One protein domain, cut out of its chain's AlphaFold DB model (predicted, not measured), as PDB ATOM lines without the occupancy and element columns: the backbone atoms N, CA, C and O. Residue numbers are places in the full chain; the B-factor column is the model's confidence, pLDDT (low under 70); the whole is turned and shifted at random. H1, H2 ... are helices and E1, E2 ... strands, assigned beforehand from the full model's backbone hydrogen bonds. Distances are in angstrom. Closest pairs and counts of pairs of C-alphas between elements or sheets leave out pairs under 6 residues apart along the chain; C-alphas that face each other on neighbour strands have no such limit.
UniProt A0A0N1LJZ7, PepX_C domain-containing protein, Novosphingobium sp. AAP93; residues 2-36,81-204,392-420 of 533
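AT A GLANCE: This is residues 2 to 36, 81 to 204 and 392 to 420 of the 533 residues of the protein "PepX_C domain-containing protein" of Novosphingobium sp. AAP93 (UniProt A0A0N1LJZ7). A five-stranded sheet makes the core, with helices on both faces: H4 lies over the E1 and E2 part of one face, H5 stands up from that same face at E5, and H3 covers E2 and E3 on the other. The small helices H1 and H2 sit past the ends where E1 and E2 begin, while H6 lies past the end where E5 begins; long loops run out from this core. The printed part has 188 residues with six named helices and five named strands, in the order H1 E1 H2 E2 H3 E3 H4 E4 E5 H5 H6. The sheet is mixed, ordered E1 E2 E3 E4 E5, and the class is mixed, helices and strands, with under half of the residues in named elements. The whole is compact, with a radius of gyration of the C-alphas of 17.5 A and spans of 49 by 47 by 30 A.

HOW THE PARTS SIT: Begin at the sheet with the edge strand E1, residues 14 to 17, parallel to E2, residues 103 to 108; look for N 16 and O 104, 2.9 A apart and within hydrogen-bond range. E2 is parallel to E3, residues 128 to 133, with N 105 and O 129 at 2.8 A. E3 is parallel to E4, residues 173 to 178, with N 174 and O 130 at 2.9 A. E4 and the edge strand E5, residues 192 to 197, form an antiparallel hairpin, with N 177 and O 193 at 2.7 A. H3, residues 115 to 123, is on the sheet at a height of 9.0 A, over E2 and E3, and runs along the strands, at 26 degrees to E3 on the local plane; its closest C-alphas to E2 are those of Ala 117 and Met 105, 5.9 A apart. On the opposite face H4, residues 148 to 161, is over E2 at a height of 10.0 A and runs along the strands, giving three layers, helices on both faces of a sheet. E2, H3, E3 and E3, H4, E4 are strand-helix-strand units, two parallel neighbour strands with a helix between; the first crossover is right-handed, the second left-handed. H5, residues 393 to 402, on the same face as H4, is over E5 and stands up from the sheet at 43 degrees; the C-alphas of Ala 400 and Trp 194 are the closest of H5 and E5, at 5.1 A. H1, residues 2 to 6, touches H2, residues 96 to 99, closest at the C-alphas of Ala 5 and Ala 98, 4.4 A. H2 and H3 only just touch, with 3 pairs of C-alphas within 8 A, the closest being Pro 96 and Asn 123 at 6.0 A. H6, residues 410 to 415, is not on the sheet and is apart from H5. Every O i to N i+4 pair is within hydrogen-bond range in H1, H3, H5 and H6, 9 of 10 are in H4, and H2 is too short for such a pair.

IN THESE COORDINATES: Find C-alpha 103 at (154.437, 154.141, 111.422); from there E2 runs 16.2 A to C-alpha 108. E3 covers 16.6 A, E4 15.4 A, E5 15.8 A and E1 10.3 A. H4 is the longest helix, 18.8 A from C-alpha 148 at (151.321, 151.642, 125.528) to C-alpha 161; H5 measures 14.2 A and H3 12.1 A. Look for the start of H1 at C-alpha 2, (165.547, 158.863, 110.101), and the end of H6 at C-alpha 415, (140.857, 165.937, 144.129). H2 begins at Pro 96.

THE WHOLE: The two C-alphas farthest apart are those of Ala 9 and Ala 415, 51.5 A. Residues 37 to 80 are not printed, with C-alphas 36 and 81 13.4 A apart across the cut; residues 205 to 391 are not printed either, with 14.1 A between C-alphas 204 and 392. The links E3 to H4, H4 to E4 and E4 to E5 are long. The mean pLDDT of the printed part is 89.5; look for values under 70 at residue 89 and residues 138 to 142, 185 to 187 and 417 to 420.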
ATOM      1  N   LEU A   2     164.367 158.930 110.993       84.56
ATOM      2  CA  LEU A   2     165.547 158.863 110.101       84.56
ATOM      3  C   LEU A   2     165.743 157.510 109.398       84.56
ATOM      4  O   LEU A   2     165.862 157.449 108.179       84.56
ATOM      5  N   VAL A   3     165.728 156.413 110.160       86.44
ATOM      6  CA  VAL A   3     165.870 155.056 109.605       86.44
ATOM      7  C   VAL A   3     164.697 154.691 108.682       86.44
ATOM      8  O   VAL A   3     164.907 154.068 107.646       86.44
ATOM      9  N   GLY A   4     163.480 155.134 109.018       84.94
ATOM     10  CA  GLY A   4     162.278 154.937 108.203       84.94
ATOM     11  C   GLY A   4     162.386 155.593 106.829       84.94
ATOM     12  O   GLY A   4     162.120 154.940 105.825       84.94
ATOM     13  N   ALA A   5     162.879 156.831 106.766       82.75
ATOM     14  CA  ALA A   5     163.075 157.540 105.502       82.75
ATOM     15  C   ALA A   5     164.099 156.856 104.573       82.75
ATOM     16  O   ALA A   5     163.969 156.940 103.354       82.75
ATOM     17  N   ARG A   6     165.083 156.130 105.131       85.19
ATOM     18  CA  ARG A   6     166.081 155.358 104.361       85.19
ATOM     19  C   ARG A   6     165.562 154.024 103.815       85.19
ATOM     20  O   ARG A   6     166.208 153.452 102.945       85.19
ATOM     21  N   LYS A   7     164.435 153.517 104.331       85.81
ATOM     22  CA  LYS A   7     163.746 152.297 103.862       85.81
ATOM     23  C   LYS A   7     164.660 151.076 103.631       85.81
ATOM     24  O   LYS A   7     164.597 150.466 102.563       85.81
ATOM     25  N   PRO A   8     165.514 150.674 104.592       91.31
ATOM     26  CA  PRO A   8     166.276 149.441 104.424       91.31
ATOM     27  C   PRO A   8     165.311 148.253 104.275       91.31
ATOM     28  O   PRO A   8     164.313 148.180 104.987       91.31
ATOM     29  N   ALA A   9     165.608 147.307 103.380       92.00
ATOM     30  CA  ALA A   9     164.671 146.243 102.984       92.00
ATOM     31  C   ALA A   9     164.134 145.387 104.155       92.00
ATOM     32  O   ALA A   9     163.022 144.848 104.095       92.00
ATOM     33  N   ALA A  10     164.915 145.266 105.232       94.19
ATOM     34  CA  ALA A  10     164.537 144.541 106.442       94.19
ATOM     35  C   ALA A  10     163.544 145.305 107.343       94.19
ATOM     36  O   ALA A  10     162.868 144.679 108.155       94.19
ATOM     37  N   LEU A  11     163.421 146.630 107.209       95.56
ATOM     38  CA  LEU A  11     162.545 147.444 108.050       95.56
ATOM     39  C   LEU A  11     161.086 147.303 107.609       95.56
ATOM     40  O   LEU A  11     160.726 147.695 106.501       95.56
ATOM     41  N   LYS A  12     160.246 146.749 108.487       95.69
ATOM     42  CA  LYS A  12     158.826 146.481 108.192       95.69
ATOM     43  C   LYS A  12     157.860 147.482 108.815       95.69
ATOM     44  O   LYS A  12     156.785 147.683 108.268       95.69
ATOM     45  N   ALA A  13     158.243 148.109 109.924       96.31
ATOM     46  CA  ALA A  13     157.479 149.163 110.578       96.31
ATOM     47  C   ALA A  13     158.362 149.935 111.570       96.31
ATOM     48  O   ALA A  13     159.446 149.470 111.932       96.31
ATOM     49  N   ILE A  14     157.883 151.088 112.039       95.94
ATOM     50  CA  ILE A  14     158.485 151.855 113.136       95.94
ATOM     51  C   ILE A  14     157.437 152.238 114.187       95.94
ATOM     52  O   ILE A  14     156.261 152.413 113.867       95.94
ATOM     53  N   VAL A  15     157.890 152.417 115.429       96.12
ATOM     54  CA  VAL A  15     157.158 153.100 116.503       96.12
ATOM     55  C   VAL A  15     158.016 154.276 116.957       96.12
ATOM     56  O   VAL A  15     159.232 154.133 117.097       96.12
ATOM     57  N   THR A  16     157.409 155.437 117.164       94.06
ATOM     58  CA  THR A  16     158.098 156.635 117.661       94.06
ATOM     59  C   THR A  16     157.368 157.196 118.867       94.06
ATOM     60  O   THR A  16     156.147 157.310 118.826       94.06
ATOM     61  N   PHE A  17     158.111 157.596 119.892       92.19
ATOM     62  CA  PHE A  17     157.593 158.293 121.066       92.19
ATOM     63  C   PHE A  17     158.065 159.739 121.011       92.19
ATOM     64  O   PHE A  17     159.258 159.934 120.790       92.19
ATOM     65  N   MET A  18     157.142 160.698 121.164       89.62
ATOM     66  CA  MET A  18     157.423 162.134 121.355       89.62
ATOM     67  C   MET A  18     158.583 162.609 120.475       89.62
ATOM     68  O   MET A  18     159.660 162.957 120.946       89.62
ATOM     69  N   ALA A  19     158.400 162.490 119.164       90.12
ATOM     70  CA  ALA A  19     159.458 162.723 118.197       90.12
ATOM     71  C   ALA A  19     158.920 163.530 117.028       90.12
ATOM     72  O   ALA A  19     157.768 163.352 116.629       90.12
ATOM     73  N   THR A  20     159.798 164.321 116.421       90.94
ATOM     74  CA  THR A  20     159.498 165.095 115.220       90.94
ATOM     75  C   THR A  20     160.441 164.759 114.063       90.94
ATOM     76  O   THR A  20     161.598 164.372 114.246       90.94
ATOM     77  N   GLU A  21     159.919 164.839 112.845       89.12
ATOM     78  CA  GLU A  21     160.689 164.929 111.607       89.12
ATOM     79  C   GLU A  21     161.010 166.378 111.206       89.12
ATOM     80  O   GLU A  21     161.785 166.584 110.272       89.12
ATOM     81  N   ASP A  22     160.417 167.354 111.897       90.19
ATOM     82  CA  ASP A  22     160.605 168.788 111.707       90.19
ATOM     83  C   ASP A  22     161.488 169.393 112.796       90.19
ATOM     84  O   ASP A  22     161.044 170.061 113.726       90.19
ATOM     85  N   ILE A  23     162.780 169.121 112.670       89.12
ATOM     86  CA  ILE A  23     163.778 169.540 113.654       89.12
ATOM     87  C   ILE A  23     164.076 171.043 113.633       89.12
ATOM     88  O   ILE A  23     164.651 171.546 114.591       89.12
ATOM     89  N   TYR A  24     163.739 171.752 112.551       91.62
ATOM     90  CA  TYR A  24     163.948 173.195 112.490       91.62
ATOM     91  C   TYR A  24     162.854 173.902 113.282       91.62
ATOM     92  O   TYR A  24     163.170 174.598 114.241       91.62
ATOM     93  N   SER A  25     161.580 173.662 112.941       89.44
ATOM     94  CA  SER A  25     160.466 174.458 113.465       89.44
ATOM     95  C   SER A  25     159.838 173.937 114.768       89.44
ATOM     96  O   SER A  25     159.020 174.645 115.360       89.44
ATOM     97  N   GLU A  26     160.206 172.737 115.240       88.00
ATOM     98  CA  GLU A  26     159.596 172.113 116.433       88.00
ATOM     99  C   GLU A  26     160.596 171.731 117.540       88.00
ATOM    100  O   GLU A  26     160.181 171.431 118.659       88.00
ATOM    101  N   ASP A  27     161.900 171.736 117.263       85.94
ATOM    102  CA  ASP A  27     162.955 171.401 118.235       85.94
ATOM    103  C   ASP A  27     163.514 172.666 118.921       85.94
ATOM    104  O   ASP A  27     163.228 173.780 118.491       85.94
ATOM    105  N   VAL A  28     164.344 172.517 119.962       80.56
ATOM    106  CA  VAL A  28     164.840 173.596 120.861       80.56
ATOM    107  C   VAL A  28     165.633 174.728 120.207       80.56
ATOM    108  O   VAL A  28     166.195 175.565 120.901       80.56
ATOM    109  N   ARG A  29     165.800 174.745 118.887       86.44
ATOM    110  CA  ARG A  29     166.768 175.643 118.240       86.44
ATOM    111  C   ARG A  29     166.095 176.835 117.599       86.44
ATOM    112  O   ARG A  29     166.380 177.968 117.974       86.44
ATOM    113  N   TYR A  30     165.207 176.562 116.652       92.62
ATOM    114  CA  TYR A  30     164.453 177.578 115.931       92.62
ATOM    115  C   TYR A  30     162.964 177.237 115.905       92.62
ATOM    116  O   TYR A  30     162.386 177.201 114.816       92.62
ATOM    117  N   PRO A  31     162.314 176.976 117.059       90.50
ATOM    118  CA  PRO A  31     160.880 176.745 117.056       90.50
ATOM    119  C   PRO A  31     160.185 177.891 116.304       90.50
ATOM    120  O   PRO A  31     160.529 179.063 116.469       90.50
ATOM    121  N   SER A  32     159.296 177.557 115.368       91.50
ATOM    122  CA  SER A  32     158.657 178.536 114.468       91.50
ATOM    123  C   SER A  32     159.614 179.474 113.696       91.50
ATOM    124  O   SER A  32     159.224 180.572 113.294       91.50
ATOM    125  N   GLY A  33     160.863 179.059 113.476       93.94
ATOM    126  CA  GLY A  33     161.898 179.834 112.791       93.94
ATOM    127  C   GLY A  33     162.542 180.940 113.631       93.94
ATOM    128  O   GLY A  33     163.160 181.842 113.060       93.94
ATOM    129  N   ILE A  34     162.382 180.915 114.959       95.62
ATOM    130  CA  ILE A  34     162.869 181.954 115.878       95.62
ATOM    131  C   ILE A  34     163.838 181.332 116.883       95.62
ATOM    132  O   ILE A  34     163.508 180.327 117.509       95.62
ATOM    133  N   LEU A  35     165.013 181.944 117.063       95.31
ATOM    134  CA  LEU A  35     166.045 181.458 117.978       95.31
ATOM    135  C   LEU A  35     165.485 181.199 119.387       95.31
ATOM    136  O   LEU A  35     164.901 182.083 120.017       95.31
ATOM    137  N   HIS A  36     165.744 180.002 119.896       92.06
ATOM    138  CA  HIS A  36     165.462 179.585 121.258       92.06
ATOM    139  C   HIS A  36     166.752 179.157 121.958       92.06
ATOM    140  O   HIS A  36     167.685 178.638 121.346       92.06
ATOM    141  N   ARG A  81     168.268 179.635 108.995       94.69
ATOM    142  CA  ARG A  81     167.243 179.387 107.965       94.69
ATOM    143  C   ARG A  81     166.967 177.898 107.860       94.69
ATOM    144  O   ARG A  81     167.889 177.115 108.084       94.69
ATOM    145  N   ASP A  82     165.779 177.517 107.402       92.44
ATOM    146  CA  ASP A  82     165.384 176.124 107.118       92.44
ATOM    147  C   ASP A  82     166.031 175.599 105.818       92.44
ATOM    148  O   ASP A  82     165.372 175.196 104.868       92.44
ATOM    149  N   GLY A  83     167.354 175.722 105.701       89.19
ATOM    150  CA  GLY A  83     168.107 175.345 104.507       89.19
ATOM    151  C   GLY A  83     168.469 173.857 104.439       89.19
ATOM    152  O   GLY A  83     168.034 173.027 105.240       89.19
ATOM    153  N   GLU A  84     169.366 173.524 103.505       88.38
ATOM    154  CA  GLU A  84     169.871 172.159 103.269       88.38
ATOM    155  C   GLU A  84     170.346 171.452 104.552       88.38
ATOM    156  O   GLU A  84     170.127 170.253 104.722       88.38
ATOM    157  N   PHE A  85     170.934 172.198 105.492       89.88
ATOM    158  CA  PHE A  85     171.379 171.673 106.783       89.88
ATOM    159  C   PHE A  85     170.261 170.964 107.577       89.88
ATOM    160  O   PHE A  85     170.497 169.913 108.191       89.88
ATOM    161  N   TRP A  86     169.048 171.522 107.563       88.81
ATOM    162  CA  TRP A  86     167.886 170.990 108.282       88.81
ATOM    163  C   TRP A  86     167.123 169.951 107.458       88.81
ATOM    164  O   TRP A  86     166.577 168.984 108.005       88.81
ATOM    165  N   HIS A  87     167.147 170.084 106.132       83.25
ATOM    166  CA  HIS A  87     166.477 169.189 105.196       83.25
ATOM    167  C   HIS A  87     167.151 167.811 105.099       83.25
ATOM    168  O   HIS A  87     167.879 167.489 104.167       83.25
ATOM    169  N   ARG A  88     166.826 166.912 106.031       72.31
ATOM    170  CA  ARG A  88     167.329 165.521 106.040       72.31
ATOM    171  C   ARG A  88     166.442 164.524 105.279       72.31
ATOM    172  O   ARG A  88     166.531 163.318 105.508       72.31
ATOM    173  N   GLY A  89     165.537 165.015 104.426       67.25
ATOM    174  CA  GLY A  89     164.577 164.193 103.671       67.25
ATOM    175  C   GLY A  89     163.506 163.503 104.530       67.25
ATOM    176  O   GLY A  89     162.904 162.531 104.077       67.25
ATOM    177  N   LEU A  90     163.297 163.975 105.768       77.44
ATOM    178  CA  LEU A  90     162.402 163.362 106.762       77.44
ATOM    179  C   LEU A  90     161.000 163.962 106.792       77.44
ATOM    180  O   LEU A  90     160.051 163.246 107.109       77.44
ATOM    181  N   ARG A  91     160.898 165.263 106.499       83.19
ATOM    182  CA  ARG A  91     159.663 166.053 106.490       83.19
ATOM    183  C   ARG A  91     158.665 165.433 105.522       83.19
ATOM    184  O   ARG A  91     158.883 165.462 104.313       83.19
ATOM    185  N   ARG A  92     157.598 164.824 106.045       84.06
ATOM    186  CA  ARG A  92     156.608 164.082 105.240       84.06
ATOM    187  C   ARG A  92     155.743 164.989 104.373       84.06
ATOM    188  O   ARG A  92     155.262 164.555 103.337       84.06
ATOM    189  N   ASP A  93     155.585 166.234 104.789       81.06
ATOM    190  CA  ASP A  93     154.933 167.303 104.041       81.06
ATOM    191  C   ASP A  93     155.762 167.779 102.834       81.06
ATOM    192  O   ASP A  93     155.189 168.152 101.817       81.06
ATOM    193  N   LEU A  94     157.097 167.687 102.897       83.50
ATOM    194  CA  LEU A  94     157.988 167.987 101.763       83.50
ATOM    195  C   LEU A  94     158.321 166.739 100.927       83.50
ATOM    196  O   LEU A  94     158.487 166.806  99.712       83.50
ATOM    197  N   ASN A  95     158.424 165.581 101.576       83.88
ATOM    198  CA  ASN A  95     158.722 164.292 100.964       83.88
ATOM    199  C   ASN A  95     157.764 163.214 101.502       83.88
ATOM    200  O   ASN A  95     158.128 162.461 102.413       83.88
ATOM    201  N   PRO A  96     156.582 163.029 100.886       80.88
ATOM    202  CA  PRO A  96     155.616 162.012 101.307       80.88
ATOM    203  C   PRO A  96     156.164 160.580 101.288       80.88
ATOM    204  O   PRO A  96     155.576 159.674 101.874       80.88
ATOM    205  N   SER A  97     157.289 160.333 100.598       85.25
ATOM    206  CA  SER A  97     157.928 159.011 100.576       85.25
ATOM    207  C   SER A  97     158.566 158.655 101.921       85.25
ATOM    208  O   SER A  97     158.727 157.476 102.228       85.25
ATOM    209  N   ALA A  98     158.891 159.647 102.756       84.25
ATOM    210  CA  ALA A  98     159.376 159.419 104.114       84.25
ATOM    211  C   ALA A  98     158.317 158.741 105.011       84.25
ATOM    212  O   ALA A  98     158.661 158.164 106.042       84.25
ATOM    213  N   GLY A  99     157.041 158.771 104.603       86.25
ATOM    214  CA  GLY A  99     155.919 158.104 105.261       86.25
ATOM    215  C   GLY A  99     155.519 156.752 104.663       86.25
ATOM    216  O   GLY A  99     154.440 156.272 104.988       86.25
ATOM    217  N   ASP A 100     156.321 156.138 103.784       91.44
ATOM    218  CA  ASP A 100     155.967 154.838 103.179       91.44
ATOM    219  C   ASP A 100     156.069 153.674 104.181       91.44
ATOM    220  O   ASP A 100     155.318 152.702 104.094       91.44
ATOM    221  N   VAL A 101     157.002 153.757 105.136       94.25
ATOM    222  CA  VAL A 101     157.162 152.734 106.175       94.25
ATOM    223  C   VAL A 101     155.995 152.844 107.158       94.25
ATOM    224  O   VAL A 101     155.786 153.933 107.706       94.25
ATOM    225  N   PRO A 102     155.275 151.740 107.445       96.00
ATOM    226  CA  PRO A 102     154.230 151.734 108.453       96.00
ATOM    227  C   PRO A 102     154.728 152.351 109.761       96.00
ATOM    228  O   PRO A 102     155.746 151.926 110.314       96.00
ATOM    229  N   THR A 103     154.011 153.351 110.265       95.75
ATOM    230  CA  THR A 103     154.437 154.141 111.422       95.75
ATOM    231  C   THR A 103     153.355 154.171 112.495       95.75
ATOM    232  O   THR A 103     152.231 154.594 112.243       95.75
ATOM    233  N   MET A 104     153.709 153.802 113.724       96.50
ATOM    234  CA  MET A 104     152.904 154.117 114.900       96.50
ATOM    235  C   MET A 104     153.546 155.266 115.684       96.50
ATOM    236  O   MET A 104     154.733 155.219 116.001       96.50
ATOM    237  N   MET A 105     152.768 156.297 116.008       95.62
ATOM    238  CA  MET A 105     153.237 157.464 116.757       95.62
ATOM    239  C   MET A 105     152.573 157.532 118.128       95.62
ATOM    240  O   MET A 105     151.349 157.558 118.229       95.62
ATOM    241  N   VAL A 106     153.383 157.585 119.177       95.00
ATOM    242  CA  VAL A 106     152.953 157.918 120.533       95.00
ATOM    243  C   VAL A 106     153.305 159.383 120.772       95.00
ATOM    244  O   VAL A 106     154.478 159.736 120.859       95.00
ATOM    245  N   GLY A 107     152.287 160.236 120.803       92.88
ATOM    246  CA  GLY A 107     152.399 161.673 121.030       92.88
ATOM    247  C   GLY A 107     151.820 162.094 122.379       92.88
ATOM    248  O   GLY A 107     151.183 161.307 123.084       92.88
ATOM    249  N   ALA A 108     152.020 163.362 122.715       91.12
ATOM    250  CA  ALA A 108     151.612 163.933 123.987       91.12
ATOM    251  C   ALA A 108     151.224 165.409 123.820       91.12
ATOM    252  O   ALA A 108     151.852 166.132 123.055       91.12
ATOM    253  N   TRP A 109     150.168 165.866 124.496       91.06
ATOM    254  CA  TRP A 109     149.644 167.222 124.280       91.06
ATOM    255  C   TRP A 109     150.451 168.346 124.927       91.06
ATOM    256  O   TRP A 109     150.391 169.476 124.438       91.06
ATOM    257  N   HIS A 110     151.199 168.057 125.992       86.44
ATOM    258  CA  HIS A 110     152.133 168.999 126.622       86.44
ATOM    259  C   HIS A 110     153.577 168.781 126.151       86.44
ATOM    260  O   HIS A 110     154.516 169.222 126.806       86.44
ATOM    261  N   ASP A 111     153.757 168.070 125.038       87.38
ATOM    262  CA  ASP A 111     155.047 167.847 124.398       87.38
ATOM    263  C   ASP A 111     155.223 168.796 123.197       87.38
ATOM    264  O   ASP A 111     154.255 169.035 122.460       87.38
ATOM    265  N   PRO A 112     156.431 169.340 122.965       85.31
ATOM    266  CA  PRO A 112     156.686 170.260 121.855       85.31
ATOM    267  C   PRO A 112     156.484 169.609 120.474       85.31
ATOM    268  O   PRO A 112     156.074 170.283 119.529       85.31
ATOM    269  N   TYR A 113     156.653 168.288 120.349       90.31
ATOM    270  CA  TYR A 113     156.570 167.557 119.080       90.31
ATOM    271  C   TYR A 113     155.152 167.089 118.717       90.31
ATOM    272  O   TYR A 113     154.958 166.288 117.797       90.31
ATOM    273  N   ARG A 114     154.123 167.597 119.409       90.06
ATOM    274  CA  ARG A 114     152.703 167.219 119.241       90.06
ATOM    275  C   ARG A 114     152.140 167.359 117.822       90.06
ATOM    276  O   ARG A 114     151.179 166.676 117.467       90.06
ATOM    277  N   ASN A 115     152.752 168.190 116.986       93.50
ATOM    278  CA  ASN A 115     152.374 168.369 115.583       93.50
ATOM    279  C   ASN A 115     152.721 167.159 114.698       93.50
ATOM    280  O   ASN A 115     152.025 166.894 113.714       93.50
ATOM    281  N   ALA A 116     153.774 166.408 115.038       93.00
ATOM    282  CA  ALA A 116     154.322 165.356 114.187       93.00
ATOM    283  C   ALA A 116     153.342 164.208 113.934       93.00
ATOM    284  O   ALA A 116     153.240 163.711 112.812       93.00
ATOM    285  N   ALA A 117     152.563 163.829 114.952       94.25
ATOM    286  CA  ALA A 117     151.535 162.805 114.807       94.25
ATOM    287  C   ALA A 117     150.455 163.222 113.797       94.25
ATOM    288  O   ALA A 117     150.086 162.430 112.932       94.25
ATOM    289  N   ILE A 118     149.990 164.474 113.869       94.62
ATOM    290  CA  ILE A 118     148.973 165.007 112.955       94.62
ATOM    291  C   ILE A 118     149.524 165.095 111.530       94.62
ATOM    292  O   ILE A 118     148.925 164.559 110.600       94.62
ATOM    293  N   ARG A 119     150.725 165.657 111.367       93.88
ATOM    294  CA  ARG A 119     151.400 165.737 110.067       93.88
ATOM    295  C   ARG A 119     151.602 164.357 109.439       93.88
ATOM    296  O   ARG A 119     151.400 164.211 108.235       93.88
ATOM    297  N   ALA A 120     151.962 163.339 110.223       93.31
ATOM    298  CA  ALA A 120     152.096 161.977 109.718       93.31
ATOM    299  C   ALA A 120     150.753 161.370 109.289       93.31
ATOM    300  O   ALA A 120     150.716 160.701 108.258       93.31
ATOM    301  N   LEU A 121     149.667 161.607 110.032       94.31
ATOM    302  CA  LEU A 121     148.320 161.150 109.667       94.31
ATOM    303  C   LEU A 121     147.825 161.777 108.354       94.31
ATOM    304  O   LEU A 121     147.134 161.111 107.587       94.31
ATOM    305  N   GLU A 122     148.194 163.031 108.098       93.25
ATOM    306  CA  GLU A 122     147.766 163.796 106.922       93.25
ATOM    307  C   GLU A 122     148.622 163.517 105.678       93.25
ATOM    308  O   GLU A 122     148.089 163.490 104.571       93.25
ATOM    309  N   ASN A 123     149.929 163.282 105.846       92.62
ATOM    310  CA  ASN A 123     150.895 163.313 104.735       92.62
ATOM    311  C   ASN A 123     151.618 161.980 104.460       92.62
ATOM    312  O   ASN A 123     152.465 161.910 103.567       92.62
ATOM    313  N   SER A 124     151.331 160.908 105.208       91.06
ATOM    314  CA  SER A 124     151.955 159.598 104.958       91.06
ATOM    315  C   SER A 124     151.193 158.779 103.922       91.06
ATOM    316  O   SER A 124     149.966 158.724 103.929       91.06
ATOM    317  N   ARG A 125     151.938 158.068 103.070       90.00
ATOM    318  CA  ARG A 125     151.379 157.086 102.127       90.00
ATOM    319  C   ARG A 125     151.191 155.702 102.743       90.00
ATOM    320  O   ARG A 125     150.271 154.982 102.367       90.00
ATOM    321  N   GLY A 126     152.086 155.319 103.651       91.94
ATOM    322  CA  GLY A 126     152.008 154.063 104.382       91.94
ATOM    323  C   GLY A 126     150.993 154.117 105.529       91.94
ATOM    324  O   GLY A 126     150.529 155.194 105.908       91.94
ATOM    325  N   PRO A 127     150.655 152.960 106.125       94.81
ATOM    326  CA  PRO A 127     149.782 152.903 107.290       94.81
ATOM    327  C   PRO A 127     150.337 153.730 108.453       94.81
ATOM    328  O   PRO A 127     151.470 153.515 108.889       94.81
ATOM    329  N   VAL A 128     149.515 154.629 108.994       95.69
ATOM    330  CA  VAL A 128     149.828 155.385 110.211       95.69
ATOM    331  C   VAL A 128     148.795 155.105 111.280       95.69
ATOM    332  O   VAL A 128     147.598 155.167 111.001       95.69
ATOM    333  N   ARG A 129     149.260 154.856 112.503       97.12
ATOM    334  CA  ARG A 129     148.433 154.822 113.710       97.12
ATOM    335  C   ARG A 129     148.986 155.802 114.738       97.12
ATOM    336  O   ARG A 129     150.201 155.920 114.865       97.12
ATOM    337  N   ALA A 130     148.128 156.475 115.494       97.12
ATOM    338  CA  ALA A 130     148.568 157.401 116.533       97.12
ATOM    339  C   ALA A 130     147.868 157.158 117.875       97.12
ATOM    340  O   ALA A 130     146.678 156.854 117.930       97.12
ATOM    341  N   VAL A 131     148.618 157.313 118.962       96.56
ATOM    342  CA  VAL A 131     148.103 157.422 120.329       96.56
ATOM    343  C   VAL A 131     148.587 158.755 120.877       96.56
ATOM    344  O   VAL A 131     149.792 158.973 120.917       96.56
ATOM    345  N   ILE A 132     147.682 159.646 121.277       96.06
ATOM    346  CA  ILE A 132     148.042 160.976 121.785       96.06
ATOM    347  C   ILE A 132     147.385 161.187 123.148       96.06
ATOM    348  O   ILE A 132     146.165 161.328 123.236       96.06
ATOM    349  N   GLY A 133     148.192 161.174 124.207       94.12
ATOM    350  CA  GLY A 133     147.727 161.343 125.585       94.12
ATOM    351  C   GLY A 133     147.946 162.755 126.140       94.12
ATOM    352  O   GLY A 133     148.545 163.606 125.477       94.12
ATOM    353  N   PRO A 134     147.506 163.028 127.380       90.31
ATOM    354  CA  PRO A 134     147.679 164.330 128.029       90.31
ATOM    355  C   PRO A 134     149.070 164.538 128.655       90.31
ATOM    356  O   PRO A 134     149.240 165.426 129.489       90.31
ATOM    357  N   TRP A 135     150.059 163.733 128.275       88.12
ATOM    358  CA  TRP A 135     151.400 163.703 128.869       88.12
ATOM    359  C   TRP A 135     152.285 164.880 128.405       88.12
ATOM    360  O   TRP A 135     151.836 165.716 127.613       88.12
ATOM    361  N   ASN A 136     153.534 164.929 128.884       81.69
ATOM    362  CA  ASN A 136     154.634 165.788 128.405       81.69
ATOM    363  C   ASN A 136     155.807 164.917 127.885       81.69
ATOM    364  O   ASN A 136     155.607 163.732 127.640       81.69
ATOM    365  N   HIS A 137     157.017 165.487 127.799       83.12
ATOM    366  CA  HIS A 137     158.237 164.827 127.325       83.12
ATOM    367  C   HIS A 137     158.884 163.791 128.285       83.12
ATOM    368  O   HIS A 137     159.590 162.902 127.817       83.12
ATOM    369  N   SER A 138     158.683 163.857 129.613       65.81
ATOM    370  CA  SER A 138     159.510 163.112 130.599       65.81
ATOM    371  C   SER A 138     159.057 161.697 130.948       65.81
ATOM    372  O   SER A 138     159.656 161.068 131.817       65.81
ATOM    373  N   SER A 139     158.016 161.164 130.311       52.41
ATOM    374  CA  SER A 139     157.418 159.841 130.597       52.41
ATOM    375  C   SER A 139     156.844 159.605 132.017       52.41
ATOM    376  O   SER A 139     155.951 158.770 132.138       52.41
ATOM    377  N   ASP A 140     157.224 160.389 133.035       52.66
ATOM    378  CA  ASP A 140     156.683 160.386 134.412       52.66
ATOM    379  C   ASP A 140     155.767 161.605 134.663       52.66
ATOM    380  O   ASP A 140     156.106 162.524 135.409       52.66
ATOM    381  N   TYR A 141     154.609 161.673 133.994       63.66
ATOM    382  CA  TYR A 141     153.739 162.870 133.995       63.66
ATOM    383  C   TYR A 141     152.242 162.531 134.208       63.66
ATOM    384  O   TYR A 141     151.902 161.343 134.252       63.66
ATOM    385  N   PRO A 142     151.331 163.522 134.397       65.50
ATOM    386  CA  PRO A 142     149.992 163.310 134.886       65.50
ATOM    387  C   PRO A 142     149.227 162.312 134.043       65.50
ATOM    388  O   PRO A 142     149.193 162.379 132.811       65.50
ATOM    389  N   GLY A 143     148.551 161.424 134.759       71.81
ATOM    390  CA  GLY A 143     147.614 160.497 134.176       71.81
ATOM    391  C   GLY A 143     146.424 161.186 133.483       71.81
ATOM    392  O   GLY A 143     146.279 162.411 133.507       71.81
ATOM    393  N   PRO A 144     145.550 160.384 132.868       85.31
ATOM    394  CA  PRO A 144     145.527 158.942 133.015       85.31
ATOM    395  C   PRO A 144     146.629 158.279 132.173       85.31
ATOM    396  O   PRO A 144     147.014 158.756 131.102       85.31
ATOM    397  N   THR A 145     147.185 157.185 132.693       87.56
ATOM    398  CA  THR A 145     148.148 156.352 131.961       87.56
ATOM    399  C   THR A 145     147.434 155.580 130.855       87.56
ATOM    400  O   THR A 145     146.209 155.461 130.864       87.56
ATOM    401  N   ALA A 146     148.179 155.046 129.893       90.75
ATOM    402  CA  ALA A 146     147.655 154.116 128.898       90.75
ATOM    403  C   ALA A 146     148.582 152.904 128.782       90.75
ATOM    404  O   ALA A 146     149.789 153.015 128.992       90.75
ATOM    405  N   ASP A 147     148.029 151.758 128.397       93.38
ATOM    406  CA  ASP A 147     148.772 150.518 128.166       93.38
ATOM    407  C   ASP A 147     149.505 150.559 126.811       93.38
ATOM    408  O   ASP A 147     149.173 149.870 125.842       93.38
ATOM    409  N   LEU A 148     150.506 151.438 126.727       92.50
ATOM    410  CA  LEU A 148     151.321 151.642 125.528       92.50
ATOM    411  C   LEU A 148     152.114 150.382 125.158       92.50
ATOM    412  O   LEU A 148     152.361 150.139 123.975       92.50
ATOM    413  N   GLY A 149     152.464 149.553 126.148       92.69
ATOM    414  CA  GLY A 149     153.114 148.261 125.939       92.69
ATOM    415  C   GLY A 149     152.255 147.337 125.079       92.69
ATOM    416  O   GLY A 149     152.697 146.905 124.016       92.69
ATOM    417  N   ARG A 150     150.995 147.102 125.461       93.44
ATOM    418  CA  ARG A 150     150.076 146.283 124.657       93.44
ATOM    419  C   ARG A 150     149.812 146.877 123.278       93.44
ATOM    420  O   ARG A 150     149.853 146.148 122.289       93.44
ATOM    421  N   VAL A 151     149.555 148.185 123.184       91.25
ATOM    422  CA  VAL A 151     149.221 148.809 121.889       91.25
ATOM    423  C   VAL A 151     150.402 148.730 120.914       91.25
ATOM    424  O   VAL A 151     150.202 148.459 119.730       91.25
ATOM    425  N   THR A 152     151.635 148.909 121.392       95.12
ATOM    426  CA  THR A 152     152.829 148.759 120.545       95.12
ATOM    427  C   THR A 152     153.138 147.296 120.222       95.12
ATOM    428  O   THR A 152     153.546 147.002 119.100       95.12
ATOM    429  N   LEU A 153     152.885 146.357 121.140       95.94
ATOM    430  CA  LEU A 153     153.028 144.923 120.871       95.94
ATOM    431  C   LEU A 153     152.098 144.442 119.753       95.94
ATOM    432  O   LEU A 153     152.554 143.691 118.895       95.94
ATOM    433  N   ASP A 154     150.847 144.912 119.702       94.88
ATOM    434  CA  ASP A 154     149.927 144.595 118.599       94.88
ATOM    435  C   ASP A 154     150.505 145.025 117.240       94.88
ATOM    436  O   ASP A 154     150.433 144.292 116.252       94.88
ATOM    437  N   TRP A 155     151.115 146.207 117.187       97.12
ATOM    438  CA  TRP A 155     151.752 146.719 115.978       97.12
ATOM    439  C   TRP A 155     152.930 145.839 115.535       97.12
ATOM    440  O   TRP A 155     153.036 145.457 114.367       97.12
ATOM    441  N   TRP A 156     153.791 145.461 116.481       97.88
ATOM    442  CA  TRP A 156     154.942 144.605 116.205       97.88
ATOM    443  C   TRP A 156     154.557 143.182 115.814       97.88
ATOM    444  O   TRP A 156     155.124 142.632 114.869       97.88
ATOM    445  N   ASP A 157     153.582 142.590 116.493       97.62
ATOM    446  CA  ASP A 157     153.099 141.243 116.197       97.62
ATOM    447  C   ASP A 157     152.530 141.141 114.771       97.62
ATOM    448  O   ASP A 157     152.753 140.131 114.097       97.62
ATOM    449  N   TYR A 158     151.877 142.193 114.273       97.50
ATOM    450  CA  TYR A 158     151.408 142.248 112.889       97.50
ATOM    451  C   TYR A 158     152.571 142.362 111.891       97.50
ATOM    452  O   TYR A 158     152.762 141.478 111.056       97.50
ATOM    453  N   PHE A 159     153.395 143.414 111.990       96.94
ATOM    454  CA  PHE A 159     154.401 143.721 110.961       96.94
ATOM    455  C   PHE A 159     155.660 142.850 111.006       96.94
ATOM    456  O   PHE A 159     156.313 142.683 109.977       96.94
ATOM    457  N   LEU A 160     156.026 142.313 112.175       96.94
ATOM    458  CA  LEU A 160     157.247 141.515 112.343       96.94
ATOM    459  C   LEU A 160     156.975 140.013 112.441       96.94
ATOM    460  O   LEU A 160     157.848 139.227 112.084       96.94
ATOM    461  N   LYS A 161     155.789 139.604 112.913       97.12
ATOM    462  CA  LYS A 161     155.439 138.180 113.092       97.12
ATOM    463  C   LYS A 161     154.299 137.703 112.187       97.12
ATOM    464  O   LYS A 161     153.974 136.521 112.219       97.12
ATOM    465  N   GLY A 162     153.685 138.588 111.398       94.81
ATOM    466  CA  GLY A 162     152.596 138.241 110.479       94.81
ATOM    467  C   GLY A 162     151.285 137.844 111.166       94.81
ATOM    468  O   GLY A 162     150.413 137.258 110.517       94.81
ATOM    469  N   LYS A 163     151.122 138.129 112.468       97.00
ATOM    470  CA  LYS A 163     149.898 137.787 113.201       97.00
ATOM    471  C   LYS A 163     148.735 138.660 112.734       97.00
ATOM    472  O   LYS A 163     148.811 139.881 112.799       97.00
ATOM    473  N   GLN A 164     147.627 138.037 112.342       95.19
ATOM    474  CA  GLN A 164     146.403 138.733 111.930       95.19
ATOM    475  C   GLN A 164     145.575 139.150 113.156       95.19
ATOM    476  O   GLN A 164     144.574 138.527 113.491       95.19
ATOM    477  N   ASN A 165     146.036 140.177 113.871       94.38
ATOM    478  CA  ASN A 165     145.449 140.650 115.133       94.38
ATOM    479  C   ASN A 165     144.502 141.860 114.987       94.38
ATOM    480  O   ASN A 165     144.102 142.460 115.987       94.38
ATOM    481  N   GLY A 166     144.159 142.248 113.758       93.75
ATOM    482  CA  GLY A 166     143.205 143.326 113.503       93.75
ATOM    483  C   GLY A 166     143.757 144.750 113.692       93.75
ATOM    484  O   GLY A 166     142.982 145.702 113.825       93.75
ATOM    485  N   VAL A 167     145.081 144.938 113.814       94.50
ATOM    486  CA  VAL A 167     145.656 146.250 114.177       94.50
ATOM    487  C   VAL A 167     145.393 147.347 113.133       94.50
ATOM    488  O   VAL A 167     145.341 148.520 113.505       94.50
ATOM    489  N   LEU A 168     145.181 147.002 111.859       94.25
ATOM    490  CA  LEU A 168     144.894 147.971 110.789       94.25
ATOM    491  C   LEU A 168     143.390 148.293 110.661       94.25
ATOM    492  O   LEU A 168     143.001 149.343 110.142       94.25
ATOM    493  N   GLU A 169     142.539 147.413 111.176       94.00
ATOM    494  CA  GLU A 169     141.079 147.507 111.183       94.00
ATOM    495  C   GLU A 169     140.572 148.342 112.366       94.00
ATOM    496  O   GLU A 169     139.544 149.012 112.277       94.00
ATOM    497  N   LYS A 170     141.321 148.337 113.471       93.62
ATOM    498  CA  LYS A 170     141.095 149.194 114.641       93.62
ATOM    499  C   LYS A 170     141.119 150.703 114.269       93.62
ATOM    500  O   LYS A 170     141.638 151.085 113.213       93.62
ATOM    501  N   PRO A 171     140.597 151.591 115.147       96.19
ATOM    502  CA  PRO A 171     140.682 153.037 114.946       96.19
ATOM    503  C   PRO A 171     142.117 153.509 114.695       96.19
ATOM    504  O   PRO A 171     143.056 153.031 115.336       96.19
ATOM    505  N   GLN A 172     142.274 154.446 113.758       97.50
ATOM    506  CA  GLN A 172     143.576 154.978 113.361       97.50
ATOM    507  C   GLN A 172     144.210 155.830 114.466       97.50
ATOM    508  O   GLN A 172     145.429 155.816 114.626       97.50
ATOM    509  N   VAL A 173     143.392 156.564 115.224       97.81
ATOM    510  CA  VAL A 173     143.868 157.439 116.300       97.81
ATOM    511  C   VAL A 173     143.113 157.152 117.588       97.81
ATOM    512  O   VAL A 173     141.882 157.123 117.591       97.81
ATOM    513  N   SER A 174     143.850 157.001 118.680       97.50
ATOM    514  CA  SER A 174     143.329 157.071 120.043       97.50
ATOM    515  C   SER A 174     143.860 158.350 120.677       97.50
ATOM    516  O   SER A 174     145.069 158.535 120.783       97.50
ATOM    517  N   VAL A 175     142.972 159.261 121.056       97.44
ATOM    518  CA  VAL A 175     143.339 160.611 121.481       97.44
ATOM    519  C   VAL A 175     142.643 160.986 122.775       97.44
ATOM    520  O   VAL A 175     141.460 160.712 122.939       97.44
ATOM    521  N   PHE A 176     143.361 161.623 123.692       97.56
ATOM    522  CA  PHE A 176     142.775 162.159 124.914       97.56
ATOM    523  C   PHE A 176     142.305 163.598 124.692       97.56
ATOM    524  O   PHE A 176     143.103 164.463 124.329       97.56
ATOM    525  N   MET A 177     141.020 163.868 124.887       98.00
ATOM    526  CA  MET A 177     140.392 165.185 124.805       98.00
ATOM    527  C   MET A 177     140.451 165.853 126.179       98.00
ATOM    528  O   MET A 177     139.756 165.426 127.099       98.00
ATOM    529  N   ARG A 178     141.301 166.873 126.339       96.56
ATOM    530  CA  ARG A 178     141.516 167.539 127.637       96.56
ATOM    531  C   ARG A 178     140.335 168.437 128.013       96.56
ATOM    532  O   ARG A 178     139.751 169.087 127.151       96.56
ATOM    533  N   ARG A 179     140.018 168.503 129.303       96.12
ATOM    534  CA  ARG A 179     139.064 169.452 129.901       96.12
ATOM    535  C   ARG A 179     139.814 170.525 130.699       96.12
ATOM    536  O   ARG A 179     140.998 170.330 130.981       96.12
ATOM    537  N   PRO A 180     139.156 171.631 131.084       92.75
ATOM    538  CA  PRO A 180     139.800 172.681 131.849       92.75
ATOM    539  C   PRO A 180     140.293 172.185 133.198       92.75
ATOM    540  O   PRO A 180     139.694 171.320 133.836       92.75
ATOM    541  N   TYR A 181     141.409 172.758 133.616       88.31
ATOM    542  CA  TYR A 181     142.064 172.480 134.880       88.31
ATOM    543  C   TYR A 181     142.798 173.742 135.333       88.31
ATOM    544  O   TYR A 181     143.217 174.548 134.500       88.31
ATOM    545  N   ARG A 182     142.991 173.918 136.647       84.94
ATOM    546  CA  ARG A 182     143.787 175.049 137.161       84.94
ATOM    547  C   ARG A 182     145.226 174.982 136.628       84.94
ATOM    548  O   ARG A 182     145.826 173.909 136.752       84.94
ATOM    549  N   PRO A 183     145.787 176.078 136.106       80.00
ATOM    550  CA  PRO A 183     147.095 176.114 135.459       80.00
ATOM    551  C   PRO A 183     148.219 176.130 136.504       80.00
ATOM    552  O   PRO A 183     148.811 177.159 136.822       80.00
ATOM    553  N   ILE A 184     148.464 174.962 137.090       72.25
ATOM    554  CA  ILE A 184     149.573 174.702 138.006       72.25
ATOM    555  C   ILE A 184     150.617 173.853 137.281       72.25
ATOM    556  O   ILE A 184     150.266 172.945 136.528       72.25
ATOM    557  N   ILE A 185     151.891 174.153 137.528       65.44
ATOM    558  CA  ILE A 185     153.028 173.570 136.798       65.44
ATOM    559  C   ILE A 185     153.168 172.057 137.060       65.44
ATOM    560  O   ILE A 185     153.622 171.328 136.184       65.44
ATOM    561  N   SER A 186     152.720 171.557 138.221       64.69
ATOM    562  CA  SER A 186     152.673 170.120 138.529       64.69
ATOM    563  C   SER A 186     151.241 169.652 138.727       64.69
ATOM    564  O   SER A 186     150.534 170.090 139.638       64.69
ATOM    565  N   ARG A 187     150.820 168.726 137.866       69.75
ATOM    566  CA  ARG A 187     149.588 167.957 138.024       69.75
ATOM    567  C   ARG A 187     149.923 166.481 137.997       69.75
ATOM    568  O   ARG A 187     150.749 166.047 137.204       69.75
ATOM    569  N   SER A 188     149.230 165.713 138.832       73.62
ATOM    570  CA  SER A 188     149.276 164.247 138.825       73.62
ATOM    571  C   SER A 188     148.248 163.640 137.869       73.62
ATOM    572  O   SER A 188     148.417 162.503 137.438       73.62
ATOM    573  N   GLN A 189     147.189 164.381 137.521       83.38
ATOM    574  CA  GLN A 189     146.142 163.969 136.587       83.38
ATOM    575  C   GLN A 189     145.631 165.167 135.762       83.38
ATOM    576  O   GLN A 189     145.451 166.266 136.294       83.38
ATOM    577  N   ILE A 190     145.359 164.946 134.472       89.12
ATOM    578  CA  ILE A 190     144.699 165.902 133.571       89.12
ATOM    579  C   ILE A 190     143.279 165.401 133.276       89.12
ATOM    580  O   ILE A 190     143.126 164.281 132.783       89.12
ATOM    581  N   PRO A 191     142.233 166.202 133.546       93.50
ATOM    582  CA  PRO A 191     140.865 165.797 133.269       93.50
ATOM    583  C   PRO A 191     140.593 165.751 131.768       93.50
ATOM    584  O   PRO A 191     141.190 166.490 130.977       93.50
ATOM    585  N   GLY A 192     139.662 164.895 131.371       96.06
ATOM    586  CA  GLY A 192     139.336 164.676 129.975       96.06
ATOM    587  C   GLY A 192     138.810 163.281 129.687       96.06
ATOM    588  O   GLY A 192     138.494 162.500 130.585       96.06
ATOM    589  N   GLU A 193     138.723 162.976 128.402       97.69
ATOM    590  CA  GLU A 193     138.152 161.728 127.914       97.69
ATOM    591  C   GLU A 193     138.917 161.179 126.712       97.69
ATOM    592  O   GLU A 193     139.340 161.920 125.826       97.69
ATOM    593  N   TRP A 194     139.081 159.863 126.652       98.12
ATOM    594  CA  TRP A 194     139.586 159.196 125.463       98.12
ATOM    595  C   TRP A 194     138.551 159.233 124.346       98.12
ATOM    596  O   TRP A 194     137.347 159.089 124.554       98.12
ATOM    597  N   ARG A 195     139.046 159.382 123.124       98.12
ATOM    598  CA  ARG A 195     138.272 159.374 121.892       98.12
ATOM    599  C   ARG A 195     138.991 158.535 120.852       98.12
ATOM    600  O   ARG A 195     140.207 158.617 120.690       98.12
ATOM    601  N   SER A 196     138.226 157.733 120.123       97.81
ATOM    602  CA  SER A 196     138.730 156.966 118.984       97.81
ATOM    603  C   SER A 196     138.327 157.642 117.678       97.81
ATOM    604  O   SER A 196     137.149 157.900 117.448       97.81
ATOM    605  N   ILE A 197     139.294 157.895 116.796       98.00
ATOM    606  CA  ILE A 197     139.053 158.379 115.436       98.00
ATOM    607  C   ILE A 197     139.311 157.225 114.476       98.00
ATOM    608  O   ILE A 197     140.434 156.728 114.361       98.00
ATOM    609  N   ALA A 198     138.255 156.793 113.784       96.75
ATOM    610  CA  ALA A 198     138.333 155.681 112.847       96.75
ATOM    611  C   ALA A 198     139.385 155.948 111.764       96.75
ATOM    612  O   ALA A 198     140.285 155.131 111.587       96.75
ATOM    613  N   ARG A 199     139.302 157.101 111.091       96.38
ATOM    614  CA  ARG A 199     140.273 157.592 110.104       96.38
ATOM    615  C   ARG A 199     140.382 159.113 110.222       96.38
ATOM    616  O   ARG A 199     139.349 159.776 110.236       96.38
ATOM    617  N   TRP A 200     141.601 159.647 110.312       96.50
ATOM    618  CA  TRP A 200     141.858 161.069 110.591       96.50
ATOM    619  C   TRP A 200     141.226 161.992 109.544       96.50
ATOM    620  O   TRP A 200     140.400 162.831 109.885       96.50
ATOM    621  N   ASN A 201     141.503 161.747 108.261       93.75
ATOM    622  CA  ASN A 201     141.013 162.585 107.157       93.75
ATOM    623  C   ASN A 201     139.483 162.541 106.965       93.75
ATOM    624  O   ASN A 201     138.926 163.400 106.289       93.75
ATOM    625  N   ASN A 202     138.796 161.567 107.573       96.06
ATOM    626  CA  ASN A 202     137.333 161.451 107.545       96.06
ATOM    627  C   ASN A 202     136.687 161.896 108.864       96.06
ATOM    628  O   ASN A 202     135.472 161.760 109.029       96.06
ATOM    629  N   ALA A 203     137.472 162.384 109.827       96.31
ATOM    630  CA  ALA A 203     136.933 162.880 111.079       96.31
ATOM    631  C   ALA A 203     135.984 164.066 110.809       96.31
ATOM    632  O   ALA A 203     136.227 164.878 109.909       96.31
ATOM    633  N   PRO A 204     134.901 164.214 111.590       96.50
ATOM    634  CA  PRO A 204     133.968 165.329 111.455       96.50
ATOM    635  C   PRO A 204     134.545 166.630 112.046       96.50
ATOM    636  O   PRO A 204     133.847 167.355 112.743       96.50
ATOM    637  N   ALA A 392     129.417 160.322 122.218       96.88
ATOM    638  CA  ALA A 392     128.568 159.701 123.231       96.88
ATOM    639  C   ALA A 392     129.414 159.197 124.424       96.88
ATOM    640  O   ALA A 392     130.529 158.710 124.194       96.88
ATOM    641  N   PRO A 393     128.907 159.254 125.672       96.38
ATOM    642  CA  PRO A 393     129.623 158.768 126.854       96.38
ATOM    643  C   PRO A 393     130.113 157.317 126.732       96.38
ATOM    644  O   PRO A 393     131.266 157.026 127.045       96.38
ATOM    645  N   GLU A 394     129.302 156.420 126.172       97.69
ATOM    646  CA  GLU A 394     129.646 155.003 125.996       97.69
ATOM    647  C   GLU A 394     130.816 154.823 125.014       97.69
ATOM    648  O   GLU A 394     131.655 153.931 125.164       97.69
ATOM    649  N   ALA A 395     130.904 155.693 124.002       97.69
ATOM    650  CA  ALA A 395     132.024 155.698 123.066       97.69
ATOM    651  C   ALA A 395     133.320 156.162 123.747       97.69
ATOM    652  O   ALA A 395     134.383 155.594 123.477       97.69
ATOM    653  N   ALA A 396     133.229 157.144 124.648       97.75
ATOM    654  CA  ALA A 396     134.358 157.611 125.443       97.75
ATOM    655  C   ALA A 396     134.847 156.534 126.427       97.75
ATOM    656  O   ALA A 396     136.052 156.318 126.565       97.75
ATOM    657  N   GLU A 397     133.934 155.832 127.103       97.81
ATOM    658  CA  GLU A 397     134.265 154.718 128.004       97.81
ATOM    659  C   GLU A 397     134.938 153.570 127.253       97.81
ATOM    660  O   GLU A 397     135.995 153.085 127.665       97.81
ATOM    661  N   LYS A 398     134.384 153.188 126.096       97.75
ATOM    662  CA  LYS A 398     134.996 152.182 125.228       97.75
ATOM    663  C   LYS A 398     136.399 152.601 124.783       97.75
ATOM    664  O   LYS A 398     137.316 151.785 124.825       97.75
ATOM    665  N   ALA A 399     136.584 153.854 124.363       97.50
ATOM    666  CA  ALA A 399     137.890 154.355 123.937       97.50
ATOM    667  C   ALA A 399     138.926 154.314 125.074       97.50
ATOM    668  O   ALA A 399     140.085 153.983 124.827       97.50
ATOM    669  N   ALA A 400     138.512 154.597 126.311       97.38
ATOM    670  CA  ALA A 400     139.377 154.483 127.480       97.38
ATOM    671  C   ALA A 400     139.751 153.020 127.774       97.38
ATOM    672  O   ALA A 400     140.933 152.710 127.947       97.38
ATOM    673  N   ALA A 401     138.772 152.111 127.751       96.81
ATOM    674  CA  ALA A 401     138.991 150.681 127.958       96.81
ATOM    675  C   ALA A 401     139.921 150.075 126.890       96.81
ATOM    676  O   ALA A 401     140.852 149.341 127.226       96.81
ATOM    677  N   ASP A 402     139.748 150.451 125.618       95.00
ATOM    678  CA  ASP A 402     140.608 150.021 124.506       95.00
ATOM    679  C   ASP A 402     142.080 150.426 124.715       95.00
ATOM    680  O   ASP A 402     142.988 149.748 124.218       95.00
ATOM    681  N   MET A 403     142.329 151.493 125.482       95.06
ATOM    682  CA  MET A 403     143.658 151.983 125.863       95.06
ATOM    683  C   MET A 403     144.160 151.444 127.208       95.06
ATOM    684  O   MET A 403     145.271 151.786 127.607       95.06
ATOM    685  N   GLY A 404     143.394 150.594 127.903       95.19
ATOM    686  CA  GLY A 404     143.724 150.167 129.268       95.19
ATOM    687  C   GLY A 404     143.808 151.356 130.231       95.19
ATOM    688  O   GLY A 404     144.690 151.406 131.080       95.19
ATOM    689  N   SER A 405     142.947 152.352 130.022       94.56
ATOM    690  CA  SER A 405     142.963 153.653 130.687       94.56
ATOM    691  C   SER A 405     141.579 153.987 131.260       94.56
ATOM    692  O   SER A 405     140.673 153.155 131.262       94.56
ATOM    693  N   ARG A 406     141.400 155.220 131.742       94.06
ATOM    694  CA  ARG A 406     140.121 155.750 132.229       94.06
ATOM    695  C   ARG A 406     139.904 157.193 131.784       94.06
ATOM    696  O   ARG A 406     140.865 157.908 131.507       94.06
ATOM    697  N   ASN A 407     138.643 157.610 131.761       95.44
ATOM    698  CA  ASN A 407     138.267 159.019 131.646       95.44
ATOM    699  C   ASN A 407     138.309 159.680 133.027       95.44
ATOM    700  O   ASN A 407     138.255 158.995 134.050       95.44
ATOM    701  N   LEU A 408     138.440 161.002 133.044       92.88
ATOM    702  CA  LEU A 408     138.620 161.786 134.258       92.88
ATOM    703  C   LEU A 408     137.755 163.033 134.240       92.88
ATOM    704  O   LEU A 408     137.879 163.878 133.352       92.88
ATOM    705  N   THR A 409     136.938 163.193 135.271       92.06
ATOM    706  CA  THR A 409     136.236 164.453 135.511       92.06
ATOM    707  C   THR A 409     137.192 165.520 136.048       92.06
ATOM    708  O   THR A 409     138.248 165.218 136.611       92.06
ATOM    709  N   VAL A 410     136.808 166.794 135.902       89.25
ATOM    710  CA  VAL A 410     137.555 167.928 136.478       89.25
ATOM    711  C   VAL A 410     137.683 167.766 137.992       89.25
ATOM    712  O   VAL A 410     138.788 167.838 138.519       89.25
ATOM    713  N   THR A 411     136.583 167.437 138.673       88.69
ATOM    714  CA  THR A 411     136.546 167.230 140.127       88.69
ATOM    715  C   THR A 411     137.506 166.136 140.589       88.69
ATOM    716  O   THR A 411     138.230 166.333 141.561       88.69
ATOM    717  N   GLU A 412     137.560 164.992 139.900       87.75
ATOM    718  CA  GLU A 412     138.503 163.919 140.244       87.75
ATOM    719  C   GLU A 412     139.958 164.345 140.048       87.75
ATOM    720  O   GLU A 412     140.802 164.037 140.887       87.75
ATOM    721  N   ALA A 413     140.265 165.050 138.955       84.62
ATOM    722  CA  ALA A 413     141.620 165.521 138.685       84.62
ATOM    723  C   ALA A 413     142.069 166.609 139.674       84.62
ATOM    724  O   ALA A 413     143.248 166.682 140.014       84.62
ATOM    725  N   GLU A 414     141.150 167.449 140.156       82.19
ATOM    726  CA  GLU A 414     141.421 168.410 141.228       82.19
ATOM    727  C   GLU A 414     141.593 167.724 142.590       82.19
ATOM    728  O   GLU A 414     142.512 168.067 143.336       82.19
ATOM    729  N   ALA A 415     140.767 166.719 142.896       82.00
ATOM    730  CA  ALA A 415     140.857 165.937 144.129       82.00
ATOM    731  C   ALA A 415     142.116 165.056 144.193       82.00
ATOM    732  O   ALA A 415     142.655 164.839 145.277       82.00
ATOM    733  N   ALA A 416     142.624 164.592 143.044       74.25
ATOM    734  CA  ALA A 416     143.885 163.852 142.923       74.25
ATOM    735  C   ALA A 416     145.134 164.683 143.289       74.25
ATOM    736  O   ALA A 416     146.258 164.173 143.257       74.25
ATOM    737  N   GLY A 417     144.935 165.941 143.682       63.28
ATOM    738  CA  GLY A 417     145.946 166.763 144.310       63.28
ATOM    739  C   GLY A 417     146.729 167.621 143.325       63.28
ATOM    740  O   GLY A 417     146.934 167.311 142.154       63.28
ATOM    741  N   SER A 418     147.160 168.743 143.874       55.50
ATOM    742  CA  SER A 418     147.801 169.877 143.235       55.50
ATOM    743  C   SER A 418     148.859 170.322 144.243       55.50
ATOM    744  O   SER A 418     148.558 171.089 145.159       55.50
ATOM    745  N   GLY A 419     150.051 169.730 144.178       52.91
ATOM    746  CA  GLY A 419     151.185 170.133 145.009       52.91
ATOM    747  C   GLY A 419     151.939 171.296 144.369       52.91
ATOM    748  O   GLY A 419     151.813 171.533 143.167       52.91
ATOM    749  N   HIS A 420     152.755 172.008 145.151       52.84
ATOM    750  CA  HIS A 420     153.810 172.819 144.544       52.84
ATOM    751  C   HIS A 420     154.693 171.883 143.712       52.84
ATOM    752  O   HIS A 420     155.105 170.825 144.190       52.84
TER     753      HIS A 420